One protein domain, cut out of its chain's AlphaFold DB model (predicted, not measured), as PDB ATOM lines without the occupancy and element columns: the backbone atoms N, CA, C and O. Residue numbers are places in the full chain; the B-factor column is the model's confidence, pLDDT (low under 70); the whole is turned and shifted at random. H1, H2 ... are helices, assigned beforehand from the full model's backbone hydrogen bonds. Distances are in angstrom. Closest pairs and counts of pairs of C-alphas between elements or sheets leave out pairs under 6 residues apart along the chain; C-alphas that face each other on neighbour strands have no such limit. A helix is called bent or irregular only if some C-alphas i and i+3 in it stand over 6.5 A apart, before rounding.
ATOM      1  N   PHE A 188      94.223  50.813 126.677       86.44
ATOM      2  CA  PHE A 188      93.353  50.105 125.734       86.44
ATOM      3  C   PHE A 188      91.875  50.195 126.118       86.44
ATOM      4  O   PHE A 188      91.065  50.527 125.261       86.44
ATOM      5  N   ASP A 189      91.519  49.967 127.386       83.88
ATOM      6  CA  ASP A 189      90.115  50.024 127.828       83.88
ATOM      7  C   ASP A 189      89.519  51.416 127.595       83.88
ATOM      8  O   ASP A 189      88.389  51.555 127.125       83.88
ATOM      9  N   VAL A 190      90.305  52.460 127.879       86.44
ATOM     10  CA  VAL A 190      89.912  53.847 127.604       86.44
ATOM     11  C   VAL A 190      89.784  54.079 126.097       86.44
ATOM     12  O   VAL A 190      88.807  54.678 125.649       86.44
ATOM     13  N   PHE A 191      90.733  53.590 125.297       83.62
ATOM     14  CA  PHE A 191      90.723  53.770 123.847       83.62
ATOM     15  C   PHE A 191      89.540  53.064 123.167       83.62
ATOM     16  O   PHE A 191      88.858  53.667 122.335       83.62
ATOM     17  N   ASP A 192      89.261  51.817 123.546       84.50
ATOM     18  CA  ASP A 192      88.167  51.016 122.997       84.50
ATOM     19  C   ASP A 192      86.799  51.578 123.409       84.50
ATOM     20  O   ASP A 192      85.891  51.694 122.583       84.50
ATOM     21  N   PHE A 193      86.673  52.059 124.651       85.75
ATOM     22  CA  PHE A 193      85.475  52.758 125.119       85.75
ATOM     23  C   PHE A 193      85.188  54.033 124.313       85.75
ATOM     24  O   PHE A 193      84.053  54.268 123.889       85.75
ATOM     25  N   LEU A 194      86.212  54.856 124.070       83.31
ATOM     26  CA  LEU A 194      86.077  56.079 123.279       83.31
ATOM     27  C   LEU A 194      85.722  55.770 121.820       83.31
ATOM     28  O   LEU A 194      84.830  56.409 121.258       83.31
ATOM     29  N   ARG A 195      86.345  54.744 121.226       83.38
ATOM     30  CA  ARG A 195      86.002  54.254 119.883       83.38
ATOM     31  C   ARG A 195      84.541  53.810 119.797       83.38
ATOM     32  O   ARG A 195      83.841  54.200 118.866       83.38
ATOM     33  N   ALA A 196      84.062  53.036 120.771       82.88
ATOM     34  CA  ALA A 196      82.677  52.562 120.826       82.88
ATOM     35  C   ALA A 196      81.659  53.710 120.955       82.88
ATOM     36  O   ALA A 196      80.529  53.593 120.482       82.88
ATOM     37  N   ARG A 197      82.066  54.839 121.548       79.25
ATOM     38  CA  ARG A 197      81.277  56.081 121.611       79.25
ATOM     39  C   ARG A 197      81.328  56.913 120.326       79.25
ATOM     40  O   ARG A 197      80.634  57.920 120.238       79.25
ATOM     41  N   GLY A 198      82.109  56.497 119.329       74.88
ATOM     42  CA  GLY A 198      82.227  57.178 118.041       74.88
ATOM     43  C   GLY A 198      83.402  58.150 117.941       74.88
ATOM     44  O   GLY A 198      83.421  58.966 117.022       74.88
ATOM     45  N   ALA A 199      84.386  58.082 118.845       80.69
ATOM     46  CA  ALA A 199      85.638  58.813 118.674       80.69
ATOM     47  C   ALA A 199      86.426  58.276 117.468       80.69
ATOM     48  O   ALA A 199      86.524  57.066 117.250       80.69
ATOM     49  N   THR A 200      87.001  59.187 116.686       79.38
ATOM     50  CA  THR A 200      87.779  58.874 115.484       79.38
ATOM     51  C   THR A 200      88.929  59.866 115.318       79.38
ATOM     52  O   THR A 200      88.922  60.942 115.910       79.38
ATOM     53  N   SER A 201      89.935  59.490 114.526       70.19
ATOM     54  CA  SER A 201      91.092  60.330 114.199       70.19
ATOM     55  C   SER A 201      90.786  61.399 113.145       70.19
ATOM     56  O   SER A 201      91.622  62.264 112.898       70.19
ATOM     57  N   ASP A 202      89.600  61.362 112.532       64.81
ATOM     58  CA  ASP A 202      89.130  62.417 111.634       64.81
ATOM     59  C   ASP A 202      88.758  63.681 112.442       64.81
ATOM     60  O   ASP A 202      87.835  63.619 113.267       64.81
ATOM     61  N   PRO A 203      89.405  64.839 112.187       52.47
ATOM     62  CA  PRO A 203      89.079  66.113 112.830       52.47
ATOM     63  C   PRO A 203      87.598  66.501 112.726       52.47
ATOM     64  O   PRO A 203      87.094  67.217 113.590       52.47
ATOM     65  N   MET A 204      86.896  66.029 111.686       56.56
ATOM     66  CA  MET A 204      85.468  66.280 111.487       56.56
ATOM     67  C   MET A 204      84.582  65.175 112.082       56.56
ATOM     68  O   MET A 204      83.467  65.448 112.519       56.56
ATOM     69  N   GLY A 205      85.069  63.933 112.139       53.69
ATOM     70  CA  GLY A 205      84.301  62.773 112.611       53.69
ATOM     71  C   GLY A 205      84.101  62.726 114.129       53.69
ATOM     72  O   GLY A 205      83.215  62.035 114.620       53.69
ATOM     73  N   CYS A 206      84.885  63.508 114.866       57.78
ATOM     74  CA  CYS A 206      84.754  63.684 116.308       57.78
ATOM     75  C   CYS A 206      83.661  64.702 116.706       57.78
ATOM     76  O   CYS A 206      83.290  64.803 117.877       57.78
ATOM     77  N   LEU A 207      83.120  65.461 115.745       50.22
ATOM     78  CA  LEU A 207      82.087  66.465 115.995       50.22
ATOM     79  C   LEU A 207      80.731  65.798 116.260       50.22
ATOM     80  O   LEU A 207      80.100  65.244 115.365       50.22
ATOM     81  N   GLY A 208      80.261  65.895 117.503       58.47
ATOM     82  CA  GLY A 208      78.902  65.513 117.898       58.47
ATOM     83  C   GLY A 208      78.737  64.094 118.453       58.47
ATOM     84  O   GLY A 208      77.692  63.823 119.038       58.47
ATOM     85  N   ALA A 209      79.743  63.217 118.337       59.53
ATOM     86  CA  ALA A 209      79.702  61.859 118.900       59.53
ATOM     87  C   ALA A 209      80.307  61.770 120.316       59.53
ATOM     88  O   ALA A 209      79.749  61.130 121.206       59.53
ATOM     89  N   VAL A 210      81.427  62.460 120.542       67.44
ATOM     90  CA  VAL A 210      82.200  62.465 121.796       67.44
ATOM     91  C   VAL A 210      82.703  63.878 122.109       67.44
ATOM     92  O   VAL A 210      82.763  64.738 121.230       67.44
ATOM     93  N   ALA A 211      83.031  64.160 123.370       72.31
ATOM     94  CA  ALA A 211      83.499  65.484 123.772       72.31
ATOM     95  C   ALA A 211      84.885  65.813 123.163       72.31
ATOM     96  O   ALA A 211      85.708  64.916 122.989       72.31
ATOM     97  N   PRO A 212      85.240  67.090 122.928       68.88
ATOM     98  CA  PRO A 212      86.564  67.450 122.408       68.88
ATOM     99  C   PRO A 212      87.738  66.974 123.279       68.88
ATOM    100  O   PRO A 212      88.800  66.640 122.760       68.88
ATOM    101  N   SER A 213      87.566  66.918 124.604       76.94
ATOM    102  CA  SER A 213      88.561  66.334 125.514       76.94
ATOM    103  C   SER A 213      88.701  64.826 125.316       76.94
ATOM    104  O   SER A 213      89.817  64.322 125.309       76.94
ATOM    105  N   GLU A 214      87.589  64.119 125.100       78.50
ATOM    106  CA  GLU A 214      87.580  62.695 124.753       78.50
ATOM    107  C   GLU A 214      88.258  62.461 123.397       78.50
ATOM    108  O   GLU A 214      89.046  61.536 123.274       78.50
ATOM    109  N   CYS A 215      88.053  63.343 122.416       75.62
ATOM    110  CA  CYS A 215      88.752  63.292 121.130       75.62
ATOM    111  C   CYS A 215      90.258  63.511 121.262       75.62
ATOM    112  O   CYS A 215      91.025  62.804 120.622       75.62
ATOM    113  N   LYS A 216      90.701  64.432 122.123       79.25
ATOM    114  CA  LYS A 216      92.135  64.623 122.401       79.25
ATOM    115  C   LYS A 216      92.753  63.418 123.104       79.25
ATOM    116  O   LYS A 216      93.870  63.028 122.780       79.25
ATOM    117  N   VAL A 217      92.035  62.820 124.057       83.19
ATOM    118  CA  VAL A 217      92.472  61.578 124.713       83.19
ATOM    119  C   VAL A 217      92.514  60.438 123.697       83.19
ATOM    120  O   VAL A 217      93.496  59.709 123.646       83.19
ATOM    121  N   PHE A 218      91.501  60.323 122.839       84.62
ATOM    122  CA  PHE A 218      91.468  59.346 121.758       84.62
ATOM    123  C   PHE A 218      92.631  59.540 120.781       84.62
ATOM    124  O   PHE A 218      93.279  58.566 120.428       84.62
ATOM    125  N   GLU A 219      92.938  60.773 120.382       82.75
ATOM    126  CA  GLU A 219      94.068  61.100 119.507       82.75
ATOM    127  C   GLU A 219      95.407  60.709 120.145       82.75
ATOM    128  O   GLU A 219      96.224  60.043 119.508       82.75
ATOM    129  N   TYR A 220      95.605  61.049 121.422       85.69
ATOM    130  CA  TYR A 220      96.779  60.633 122.188       85.69
ATOM    131  C   TYR A 220      96.911  59.102 122.235       85.69
ATOM    132  O   TYR A 220      97.973  58.553 121.941       85.69
ATOM    133  N   LEU A 221      95.818  58.401 122.542       87.19
ATOM    134  CA  LEU A 221      95.794  56.941 122.631       87.19
ATOM    135  C   LEU A 221      95.962  56.271 121.260       87.19
ATOM    136  O   LEU A 221      96.632  55.243 121.167       87.19
ATOM    137  N   HIS A 222      95.447  56.877 120.191       85.00
ATOM    138  CA  HIS A 222      95.628  56.423 118.812       85.00
ATOM    139  C   HIS A 222      97.104  56.472 118.386       85.00
ATOM    140  O   HIS A 222      97.533  55.678 117.549       85.00
ATOM    141  N   GLN A 223      97.886  57.397 118.946       84.44
ATOM    142  CA  GLN A 223      99.332  57.503 118.721       84.44
ATOM    143  C   GLN A 223     100.159  56.614 119.670       84.44
ATOM    144  O   GLN A 223     101.380  56.544 119.536       84.44
ATOM    145  N   SER A 224      99.513  55.925 120.614       83.88
ATOM    146  CA  SER A 224     100.149  55.051 121.604       83.88
ATOM    147  C   SER A 224     100.038  53.560 121.228       83.88
ATOM    148  O   SER A 224      99.255  53.199 120.340       83.88
ATOM    149  N   PRO A 225     100.754  52.656 121.929       84.12
ATOM    150  CA  PRO A 225     100.618  51.207 121.742       84.12
ATOM    151  C   PRO A 225      99.191  50.669 121.942       84.12
ATOM    152  O   PRO A 225      98.839  49.641 121.355       84.12
ATOM    153  N   ALA A 226      98.347  51.385 122.695       83.38
ATOM    154  CA  ALA A 226      96.945  51.032 122.915       83.38
ATOM    155  C   ALA A 226      96.140  50.913 121.614       83.38
ATOM    156  O   ALA A 226      95.171  50.159 121.555       83.38
ATOM    157  N   CYS A 227      96.560  51.602 120.546       83.56
ATOM    158  CA  CYS A 227      95.885  51.548 119.253       83.56
ATOM    159  C   CYS A 227      95.931  50.158 118.598       83.56
ATOM    160  O   CYS A 227      95.000  49.762 117.893       83.56
ATOM    161  N   THR A 228      97.014  49.420 118.854       86.75
ATOM    162  CA  THR A 228      97.290  48.103 118.263       86.75
ATOM    163  C   THR A 228      96.966  46.925 119.177       86.75
ATOM    164  O   THR A 228      96.982  45.784 118.720       86.75
ATOM    165  N   GLN A 229      96.701  47.183 120.456       85.94
ATOM    166  CA  GLN A 229      96.339  46.147 121.420       85.94
ATOM    167  C   GLN A 229      94.937  45.597 121.126       85.94
ATOM    168  O   GLN A 229      94.072  46.298 120.602       85.94
ATOM    169  N   THR A 230      94.710  44.332 121.481       87.19
ATOM    170  CA  THR A 230      93.372  43.723 121.524       87.19
ATOM    171  C   THR A 230      93.092  43.177 122.914       87.19
ATOM    172  O   THR A 230      94.023  42.872 123.667       87.19
ATOM    173  N   ARG A 231      91.811  42.999 123.246       83.19
ATOM    174  CA  ARG A 231      91.412  42.453 124.547       83.19
ATOM    175  C   ARG A 231      92.015  41.070 124.786       83.19
ATOM    176  O   ARG A 231      92.546  40.818 125.857       83.19
ATOM    177  N   GLU A 232      92.064  40.233 123.753       85.50
ATOM    178  CA  GLU A 232      92.664  38.899 123.814       85.50
ATOM    179  C   GLU A 232      94.164  38.958 124.137       85.50
ATOM    180  O   GLU A 232      94.650  38.176 124.949       85.50
ATOM    181  N   SER A 233      94.899  39.908 123.542       85.12
ATOM    182  CA  SER A 233      96.338  40.066 123.799       85.12
ATOM    183  C   SER A 233      96.642  40.543 125.225       85.12
ATOM    184  O   SER A 233      97.647  40.139 125.815       85.12
ATOM    185  N   ILE A 234      95.763  41.373 125.794       84.44
ATOM    186  CA  ILE A 234      95.876  41.863 127.172       84.44
ATOM    187  C   ILE A 234      95.532  40.744 128.154       84.44
ATOM    188  O   ILE A 234      96.279  40.531 129.109       84.44
ATOM    189  N   ASP A 235      94.464  39.991 127.895       85.81
ATOM    190  CA  ASP A 235      94.052  38.861 128.730       85.81
ATOM    191  C   ASP A 235      95.136  37.768 128.762       85.81
ATOM    192  O   ASP A 235      95.509  37.299 129.841       85.81
ATOM    193  N   GLU A 236      95.732  37.432 127.609       88.19
ATOM    194  CA  GLU A 236      96.856  36.487 127.533       88.19
ATOM    195  C   GLU A 236      98.069  36.985 128.341       88.19
ATOM    196  O   GLU A 236      98.715  36.222 129.069       88.19
ATOM    197  N   PHE A 237      98.393  38.278 128.240       86.38
ATOM    198  CA  PHE A 237      99.481  38.880 129.005       86.38
ATOM    199  C   PHE A 237      99.219  38.809 130.517       86.38
ATOM    200  O   PHE A 237     100.094  38.378 131.274       86.38
ATOM    201  N   LEU A 238      98.012  39.170 130.960       83.81
ATOM    202  CA  LEU A 238      97.617  39.125 132.367       83.81
ATOM    203  C   LEU A 238      97.679  37.698 132.927       83.81
ATOM    204  O   LEU A 238      98.229  37.502 134.015       83.81
ATOM    205  N   GLU A 239      97.217  36.700 132.167       86.44
ATOM    206  CA  GLU A 239      97.297  35.285 132.546       86.44
ATOM    207  C   GLU A 239      98.756  34.824 132.699       86.44
ATOM    208  O   GLU A 239      99.126  34.154 133.668       86.44
ATOM    209  N   ARG A 240      99.641  35.236 131.783       86.25
ATOM    210  CA  ARG A 240     101.079  34.939 131.886       86.25
ATOM    211  C   ARG A 240     101.721  35.620 133.095       86.25
ATOM    212  O   ARG A 240     102.611  35.025 133.712       86.25
ATOM    213  N   CYS A 241     101.266  36.820 133.456       85.00
ATOM    214  CA  CYS A 241     101.743  37.584 134.607       85.00
ATOM    215  C   CYS A 241     101.378  36.968 135.966       85.00
ATOM    216  O   CYS A 241     102.073  37.248 136.948       85.00
ATOM    217  N   GLU A 242     100.371  36.089 136.048       84.31
ATOM    218  CA  GLU A 242     100.014  35.385 137.295       84.31
ATOM    219  C   GLU A 242     101.188  34.583 137.877       84.31
ATOM    220  O   GLU A 242     101.366  34.496 139.093       84.31
ATOM    221  N   LYS A 243     102.080  34.078 137.016       88.94
ATOM    222  CA  LYS A 243     103.286  33.339 137.430       88.94
ATOM    223  C   LYS A 243     104.320  34.214 138.145       88.94
ATOM    224  O   LYS A 243     105.173  33.688 138.858       88.94
ATOM    225  N   PHE A 244     104.248  35.531 137.962       84.94
ATOM    226  CA  PHE A 244     105.249  36.492 138.424       84.94
ATOM    227  C   PHE A 244     104.808  37.283 139.663       84.94
ATOM    228  O   PHE A 244     105.588  38.083 140.167       84.94
ATOM    229  N   LYS A 245     103.591  37.041 140.185       83.25
ATOM    230  CA  LYS A 245     103.039  37.694 141.393       83.25
ATOM    231  C   LYS A 245     103.128  39.230 141.376       83.25
ATOM    232  O   LYS A 245     103.329  39.850 142.418       83.25
ATOM    233  N   LEU A 246     102.983  39.835 140.197       82.19
ATOM    234  CA  LEU A 246     102.990  41.290 140.033       82.19
ATOM    235  C   LEU A 246     101.738  41.915 140.661       82.19
ATOM    236  O   LEU A 246     100.642  41.351 140.575       82.19
ATOM    237  N   SER A 247     101.888  43.100 141.245       82.12
ATOM    238  CA  SER A 247     100.765  43.911 141.715       82.12
ATOM    239  C   SER A 247      99.941  44.469 140.539       82.12
ATOM    240  O   SER A 247     100.453  44.595 139.423       82.12
ATOM    241  N   PRO A 248      98.669  44.854 140.758       75.38
ATOM    242  CA  PRO A 248      97.832  45.447 139.710       75.38
ATOM    243  C   PRO A 248      98.443  46.697 139.056       75.38
ATOM    244  O   PRO A 248      98.310  46.881 137.850       75.38
ATOM    245  N   ALA A 249      99.160  47.523 139.825       75.06
ATOM    246  CA  ALA A 249      99.831  48.718 139.311       75.06
ATOM    247  C   ALA A 249     101.042  48.380 138.421       75.06
ATOM    248  O   ALA A 249     101.272  49.039 137.412       75.06
ATOM    249  N   GLU A 250     101.799  47.332 138.759       78.81
ATOM    250  CA  GLU A 250     102.925  46.870 137.938       78.81
ATOM    251  C   GLU A 250     102.444  46.258 136.624       78.81
ATOM    252  O   GLU A 250     103.013  46.546 135.577       78.81
ATOM    253  N   LYS A 251     101.366  45.461 136.665       79.00
ATOM    254  CA  LYS A 251     100.735  44.923 135.451       79.00
ATOM    255  C   LYS A 251     100.243  46.058 134.545       79.00
ATOM    256  O   LYS A 251     100.497  46.012 133.347       79.00
ATOM    257  N   LEU A 252      99.614  47.091 135.116       74.56
ATOM    258  CA  LEU A 252      99.133  48.258 134.372       74.56
ATOM    259  C   LEU A 252     100.268  49.005 133.666       74.56
ATOM    260  O   LEU A 252     100.167  49.243 132.469       74.56
ATOM    261  N   ASN A 253     101.354  49.309 134.382       77.31
ATOM    262  CA  ASN A 253     102.499  50.042 133.832       77.31
ATOM    263  C   ASN A 253     103.177  49.323 132.655       77.31
ATOM    264  O   ASN A 253     103.842  49.971 131.853       77.31
ATOM    265  N   ILE A 254     103.054  47.995 132.568       77.88
ATOM    266  CA  ILE A 254     103.603  47.215 131.450       77.88
ATOM    267  C   ILE A 254     102.656  47.238 130.236       77.88
ATOM    268  O   ILE A 254     103.114  47.097 129.105       77.88
ATOM    269  N   ILE A 255     101.349  47.406 130.463       76.50
ATOM    270  CA  ILE A 255     100.321  47.441 129.412       76.50
ATOM    271  C   ILE A 255     100.197  48.842 128.787       76.50
ATOM    272  O   ILE A 255      99.889  48.935 127.598       76.50
ATOM    273  N   THR A 256     100.402  49.908 129.573       63.19
ATOM    274  CA  THR A 256     100.236  51.321 129.166       63.19
ATOM    275  C   THR A 256     101.252  51.841 128.164       63.19
ATOM    276  O   THR A 256     102.461  51.582 128.348       63.19
TER     277      THR A 256
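AT A GLANCE: This is residues 188 to 256 of the 256 residues of an uncharacterized protein of Ananas comosus var. bracteatus (UniProt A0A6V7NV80). Two lobes stand end to end in a loose rod: one holds H1 and H2, crossed steeply, with the long loop of residues 197 to 211 making the far end; the other holds H3 and H4, where the chain folds back after H3. The link of residues 223 to 230 joins the lobes. The printed part has 69 residues with four named helices, H1, H2, H3 and H4 along the chain, no named strand, and is all helix. It is loose, with a radius of gyration of the C-alphas of 14.3 A, and spans 45 by 19 by 16 A.

IN THESE COORDINATES: H1, residues 188 to 196, begins with C-alpha 188 at (93.353, 50.105, 125.734) and is 12.0 A long from first to last C-alpha. H2, residues 212 to 222, is 14.7 A long. H3, residues 231 to 244, is the longest at 20.5 A, with C-alpha 231 at (91.412, 42.453, 124.547); it is neither bent nor irregular, but only just: C-alphas 240 and 243 are 6.2 A apart. H4, residues 248 to 255, is 10.8 A long and ends with C-alpha 255 at (100.321, 47.441, 129.412).

HOW THE PARTS SIT: H1 and H2 touch, their closest C-alphas being those of Phe 191 and Phe 218, 6.0 A apart, at a steep tilt of 55 degrees, opposite ways. H1 and H3 are close but not clearly touching, with the C-alphas of Phe 188 and Arg 231 closest at 8.0 A. H3 and H4 only just touch, with 3 pairs of C-alphas within 8 A, the closest those of Leu 238 and Lys 251 at 7.3 A; their tilt is steep, 53 degrees, opposite ways. H2 is apart from H3 and H4. In H1, H2 and H4 every O i to N i+4 pair is within hydrogen-bond range; in H3, 8 of 10 are.

THE WHOLE: The C-alphas of Met 204 and Lys 243 are the two farthest apart, at 45.6 A. The printed part has no cut; the link from H1 to H2 is long, 15 residues. Mean pLDDT of the printed part is 78.7, and it is under 70 in residues 202 to 210, 212 and 256.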